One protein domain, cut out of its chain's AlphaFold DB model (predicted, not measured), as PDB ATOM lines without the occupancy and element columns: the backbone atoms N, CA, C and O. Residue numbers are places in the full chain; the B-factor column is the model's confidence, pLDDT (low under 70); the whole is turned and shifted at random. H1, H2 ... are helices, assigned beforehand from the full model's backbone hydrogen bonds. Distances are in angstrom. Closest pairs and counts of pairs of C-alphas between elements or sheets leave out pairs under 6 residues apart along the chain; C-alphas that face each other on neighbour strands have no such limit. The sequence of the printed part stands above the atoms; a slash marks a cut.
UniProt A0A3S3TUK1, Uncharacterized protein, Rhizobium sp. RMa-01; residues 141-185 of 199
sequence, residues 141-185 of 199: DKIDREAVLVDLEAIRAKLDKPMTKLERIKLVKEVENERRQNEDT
ATOM      1  N   ASP A 141     175.221 159.863 136.260       74.12
ATOM      2  CA  ASP A 141     176.639 160.241 136.311       74.12
ATOM      3  C   ASP A 141     177.590 159.085 135.959       74.12
ATOM      4  O   ASP A 141     178.775 159.296 135.732       74.12
ATOM      5  N   LYS A 142     177.076 157.849 135.907       70.00
ATOM      6  CA  LYS A 142     177.814 156.646 135.490       70.00
ATOM      7  C   LYS A 142     177.633 156.328 134.003       70.00
ATOM      8  O   LYS A 142     178.163 155.327 133.526       70.00
ATOM      9  N   ILE A 143     176.855 157.138 133.285       69.88
ATOM     10  CA  ILE A 143     176.660 157.009 131.844       69.88
ATOM     11  C   ILE A 143     177.776 157.794 131.160       69.88
ATOM     12  O   ILE A 143     177.829 159.019 131.266       69.88
ATOM     13  N   ASP A 144     178.648 157.091 130.443       75.81
ATOM     14  CA  ASP A 144     179.638 157.720 129.573       75.81
ATOM     15  C   ASP A 144     178.920 158.383 128.387       75.81
ATOM     16  O   ASP A 144     178.514 157.733 127.420       75.81
ATOM     17  N   ARG A 145     178.686 159.691 128.512       74.50
ATOM     18  CA  ARG A 145     177.932 160.475 127.528       74.50
ATOM     19  C   ARG A 145     178.663 160.557 126.194       74.50
ATOM     20  O   ARG A 145     177.999 160.598 125.164       74.50
ATOM     21  N   GLU A 146     179.994 160.561 126.205       74.38
ATOM     22  CA  GLU A 146     180.803 160.658 124.988       74.38
ATOM     23  C   GLU A 146     180.685 159.372 124.170       74.38
ATOM     24  O   GLU A 146     180.396 159.429 122.975       74.38
ATOM     25  N   ALA A 147     180.766 158.210 124.826       72.19
ATOM     26  CA  ALA A 147     180.557 156.921 124.170       72.19
ATOM     27  C   ALA A 147     179.147 156.793 123.559       72.19
ATOM     28  O   ALA A 147     178.994 156.338 122.426       72.19
ATOM     29  N   VAL A 148     178.113 157.252 124.276       75.06
ATOM     30  CA  VAL A 148     176.727 157.233 123.773       75.06
ATOM     31  C   VAL A 148     176.560 158.131 122.546       75.06
ATOM     32  O   VAL A 148     175.848 157.767 121.611       75.06
ATOM     33  N   LEU A 149     177.204 159.299 122.526       76.00
ATOM     34  CA  LEU A 149     177.141 160.205 121.379       76.00
ATOM     35  C   LEU A 149     177.810 159.600 120.139       76.00
ATOM     36  O   LEU A 149     177.216 159.656 119.064       76.00
ATOM     37  N   VAL A 150     178.966 158.947 120.293       78.12
ATOM     38  CA  VAL A 150     179.654 158.247 119.191       78.12
ATOM     39  C   VAL A 150     178.786 157.121 118.617       78.12
ATOM     40  O   VAL A 150     178.649 157.005 117.396       78.12
ATOM     41  N   ASP A 151     178.131 156.333 119.472       75.00
ATOM     42  CA  ASP A 151     177.213 155.275 119.032       75.00
ATOM     43  C   ASP A 151     175.999 155.843 118.278       75.00
ATOM     44  O   ASP A 151     175.597 155.320 117.233       75.00
ATOM     45  N   LEU A 152     175.419 156.946 118.765       77.38
ATOM     46  CA  LEU A 152     174.293 157.607 118.100       77.38
ATOM     47  C   LEU A 152     174.686 158.188 116.738       77.38
ATOM     48  O   LEU A 152     173.901 158.102 115.790       77.38
ATOM     49  N   GLU A 153     175.886 158.750 116.614       81.25
ATOM     50  CA  GLU A 153     176.422 159.241 115.342       81.25
ATOM     51  C   GLU A 153     176.676 158.100 114.351       81.25
ATOM     52  O   GLU A 153     176.295 158.206 113.182       81.25
ATOM     53  N   ALA A 154     177.207 156.965 114.811       78.81
ATOM     54  CA  ALA A 154     177.373 155.774 113.983       78.81
ATOM     55  C   ALA A 154     176.024 155.231 113.475       78.81
ATOM     56  O   ALA A 154     175.907 154.818 112.317       78.81
ATOM     57  N   ILE A 155     174.979 155.265 114.309       76.00
ATOM     58  CA  ILE A 155     173.619 154.871 113.917       76.00
ATOM     59  C   ILE A 155     173.035 155.858 112.897       76.00
ATOM     60  O   ILE A 155     172.464 155.425 111.895       76.00
ATOM     61  N   ARG A 156     173.213 157.172 113.097       77.00
ATOM     62  CA  ARG A 156     172.783 158.199 112.130       77.00
ATOM     63  C   ARG A 156     173.455 158.005 110.771       77.00
ATOM     64  O   ARG A 156     172.761 157.917 109.766       77.00
ATOM     65  N   ALA A 157     174.770 157.788 110.750       77.94
ATOM     66  CA  ALA A 157     175.518 157.509 109.524       77.94
ATOM     67  C   ALA A 157     175.059 156.221 108.807       77.94
ATOM     68  O   ALA A 157     175.120 156.130 107.579       77.94
ATOM     69  N   LYS A 158     174.581 155.209 109.547       73.81
ATOM     70  CA  LYS A 158     173.973 154.002 108.957       73.81
ATOM     71  C   LYS A 158     172.581 154.278 108.369       73.81
ATOM     72  O   LYS A 158     172.239 153.672 107.357       73.81
ATOM     73  N   LEU A 159     171.805 155.182 108.971       64.56
ATOM     74  CA  LEU A 159     170.445 155.538 108.541       64.56
ATOM     75  C   LEU A 159     170.396 156.543 107.380       64.56
ATOM     76  O   LEU A 159     169.443 156.496 106.601       64.56
ATOM     77  N   ASP A 160     171.410 157.397 107.236       73.69
ATOM     78  CA  ASP A 160     171.523 158.361 106.128       73.69
ATOM     79  C   ASP A 160     171.861 157.698 104.783       73.69
ATOM     80  O   ASP A 160     171.731 158.309 103.719       73.69
ATOM     81  N   LYS A 161     172.236 156.411 104.787       76.31
ATOM     82  CA  LYS A 161     172.360 155.635 103.552       76.31
ATOM     83  C   LYS A 161     170.965 155.398 102.956       76.31
ATOM     84  O   LYS A 161     170.057 154.983 103.683       76.31
ATOM     85  N   PRO A 162     170.763 155.604 101.640       61.12
ATOM     86  CA  PRO A 162     169.476 155.354 101.003       61.12
ATOM     87  C   PRO A 162     169.173 153.850 101.019       61.12
ATOM     88  O   PRO A 162     169.586 153.103 100.140       61.12
ATOM     89  N   MET A 163     168.464 153.412 102.056       70.44
ATOM     90  CA  MET A 163     168.003 152.037 102.237       70.44
ATOM     91  C   MET A 163     166.511 151.925 101.955       70.44
ATOM     92  O   MET A 163     165.716 152.793 102.341       70.44
ATOM     93  N   THR A 164     166.123 150.810 101.344       73.81
ATOM     94  CA  THR A 164     164.718 150.442 101.167       73.81
ATOM     95  C   THR A 164     164.049 150.187 102.528       73.81
ATOM     96  O   THR A 164     164.693 149.861 103.528       73.81
ATOM     97  N   LYS A 165     162.717 150.322 102.598       71.19
ATOM     98  CA  LYS A 165     161.951 150.187 103.857       71.19
ATOM     99  C   LYS A 165     162.171 148.831 104.553       71.19
ATOM    100  O   LYS A 165     162.139 148.761 105.778       71.19
ATOM    101  N   LEU A 166     162.426 147.772 103.782       72.62
ATOM    102  CA  LEU A 166     162.703 146.423 104.288       72.62
ATOM    103  C   LEU A 166     164.112 146.289 104.882       72.62
ATOM    104  O   LEU A 166     164.282 145.615 105.896       72.62
ATOM    105  N   GLU A 167     165.106 146.951 104.296       72.88
ATOM    106  CA  GLU A 167     166.481 146.979 104.811       72.88
ATOM    107  C   GLU A 167     166.561 147.755 106.127       72.88
ATOM    108  O   GLU A 167     167.206 147.293 107.065       72.88
ATOM    109  N   ARG A 168     165.801 148.853 106.261       71.31
ATOM    110  CA  ARG A 168     165.701 149.595 107.531       71.31
ATOM    111  C   ARG A 168     165.148 148.736 108.668       71.31
ATOM    112  O   ARG A 168     165.671 148.774 109.776       71.31
ATOM    113  N   ILE A 169     164.110 147.938 108.405       75.31
ATOM    114  CA  ILE A 169     163.511 147.056 109.422       75.31
ATOM    115  C   ILE A 169     164.485 145.942 109.828       75.31
ATOM    116  O   ILE A 169     164.551 145.592 111.006       75.31
ATOM    117  N   LYS A 170     165.247 145.390 108.877       79.88
ATOM    118  CA  LYS A 170     166.282 144.390 109.178       79.88
ATOM    119  C   LYS A 170     167.403 144.983 110.031       79.88
ATOM    120  O   LYS A 170     167.757 144.375 111.033       79.88
ATOM    121  N   LEU A 171     167.865 146.191 109.702       74.56
ATOM    122  CA  LEU A 171     168.922 146.879 110.442       74.56
ATOM    123  C   LEU A 171     168.524 147.169 111.897       74.56
ATOM    124  O   LEU A 171     169.314 146.942 112.805       74.56
ATOM    125  N   VAL A 172     167.287 147.621 112.140       78.12
ATOM    126  CA  VAL A 172     166.795 147.865 113.511       78.12
ATOM    127  C   VAL A 172     166.788 146.574 114.330       78.12
ATOM    128  O   VAL A 172     167.232 146.572 115.475       78.12
ATOM    129  N   LYS A 173     166.337 145.463 113.734       78.38
ATOM    130  CA  LYS A 173     166.345 144.155 114.402       78.38
ATOM    131  C   LYS A 173     167.759 143.646 114.672       78.38
ATOM    132  O   LYS A 173     167.977 143.023 115.701       78.38
ATOM    133  N   GLU A 174     168.699 143.900 113.767       80.00
ATOM    134  CA  GLU A 174     170.098 143.495 113.911       80.00
ATOM    135  C   GLU A 174     170.799 144.274 115.031       80.00
ATOM    136  O   GLU A 174     171.384 143.656 115.915       80.00
ATOM    137  N   VAL A 175     170.620 145.599 115.088       77.56
ATOM    138  CA  VAL A 175     171.149 146.450 116.173       77.56
ATOM    139  C   VAL A 175     170.570 146.054 117.535       77.56
ATOM    140  O   VAL A 175     171.283 146.026 118.537       77.56
ATOM    141  N   GLU A 176     169.279 145.714 117.599       76.44
ATOM    142  CA  GLU A 176     168.665 145.250 118.846       76.44
ATOM    143  C   GLU A 176     169.226 143.888 119.292       76.44
ATOM    144  O   GLU A 176     169.390 143.645 120.488       76.44
ATOM    145  N   ASN A 177     169.574 143.016 118.342       76.81
ATOM    146  CA  ASN A 177     170.171 141.714 118.625       76.81
ATOM    147  C   ASN A 177     171.641 141.837 119.068       76.81
ATOM    148  O   ASN A 177     172.040 141.181 120.028       76.81
ATOM    149  N   GLU A 178     172.424 142.721 118.435       73.06
ATOM    150  CA  GLU A 178     173.794 143.059 118.858       73.06
ATOM    151  C   GLU A 178     173.814 143.641 120.278       73.06
ATOM    152  O   GLU A 178     174.664 143.277 121.092       73.06
ATOM    153  N   ARG A 179     172.842 144.499 120.618       66.88
ATOM    154  CA  ARG A 179     172.722 145.062 121.970       66.88
ATOM    155  C   ARG A 179     172.475 143.980 123.021       66.88
ATOM    156  O   ARG A 179     173.120 144.004 124.065       66.88
ATOM    157  N   ARG A 180     171.607 143.006 122.728       68.00
ATOM    158  CA  ARG A 180     171.349 141.862 123.620       68.00
ATOM    159  C   ARG A 180     172.598 140.991 123.803       68.00
ATOM    160  O   ARG A 180     172.924 140.630 124.925       68.00
ATOM    161  N   GLN A 181     173.349 140.729 122.731       64.38
ATOM    162  CA  GLN A 181     174.594 139.948 122.803       64.38
ATOM    163  C   GLN A 181     175.729 140.667 123.562       64.38
ATOM    164  O   GLN A 181     176.514 140.026 124.266       64.38
ATOM    165  N   ASN A 182     175.817 141.996 123.456       59.84
ATOM    166  CA  ASN A 182     176.798 142.797 124.198       59.84
ATOM    167  C   ASN A 182     176.449 142.948 125.691       59.84
ATOM    168  O   ASN A 182     177.346 143.104 126.522       59.84
ATOM    169  N   GLU A 183     175.165 142.888 126.055       57.62
ATOM    170  CA  GLU A 183     174.734 142.858 127.459       57.62
ATOM    171  C   GLU A 183     175.106 141.525 128.140       57.62
ATOM    172  O   GLU A 183     175.562 141.542 129.284       57.62
ATOM    173  N   ASP A 184     175.054 140.402 127.414       54.00
ATOM    174  CA  ASP A 184     175.424 139.073 127.929       54.00
ATOM    175  C   ASP A 184     176.945 138.847 128.065       54.00
ATOM    176  O   ASP A 184     177.390 138.029 128.872       54.00
ATOM    177  N   THR A 185     177.776 139.578 127.314       52.91
ATOM    178  CA  THR A 185     179.251 139.439 127.336       52.91
ATOM    179  C   THR A 185     179.959 140.416 128.281       52.91
ATOM    180  O   THR A 185     181.109 140.184 128.671       52.91
TER     181      THR A 185
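AT A GLANCE: This is residues 141 to 185 of the 199 residues of an uncharacterized protein of Rhizobium sp. RMa-01 (UniProt A0A3S3TUK1). Two helices make an open V: H2, the longer arm, and H1 come near each other where a tight link joins them, and their far ends stand free. The printed part has 45 residues with two named helices, H1 then H2, and no named strand; its class is all helix. It is loose, with a radius of gyration of the C-alphas of 12.6 A, and flat, spanning 38 by 23 by 12 A.

IN THESE COORDINATES: H2, residues 165 to 185, measures 31.1 A from C-alpha 165 at (161.951, 150.187, 103.857) to C-alpha 185 at (179.251, 139.439, 127.336). H1, residues 145 to 159, measures 21.0 A and begins at C-alpha 145 at (177.932, 160.475, 127.528).

HOW THE PARTS SIT: H2 and H1 are close but not clearly touching; their closest C-alphas, those of Arg 168 and Leu 159, are 7.7 A apart. They run opposite ways at a shallow tilt of 30 degrees. In H1 and H2 every O i to N i+4 pair is within hydrogen-bond range.

THE WHOLE: The two C-alphas farthest apart, those of Asp 141 and Thr 164, are 38.4 A apart. The printed part has no cut. Its mean pLDDT is 72.4; residues 143, 159, 162 and 179 to 185 are under 70.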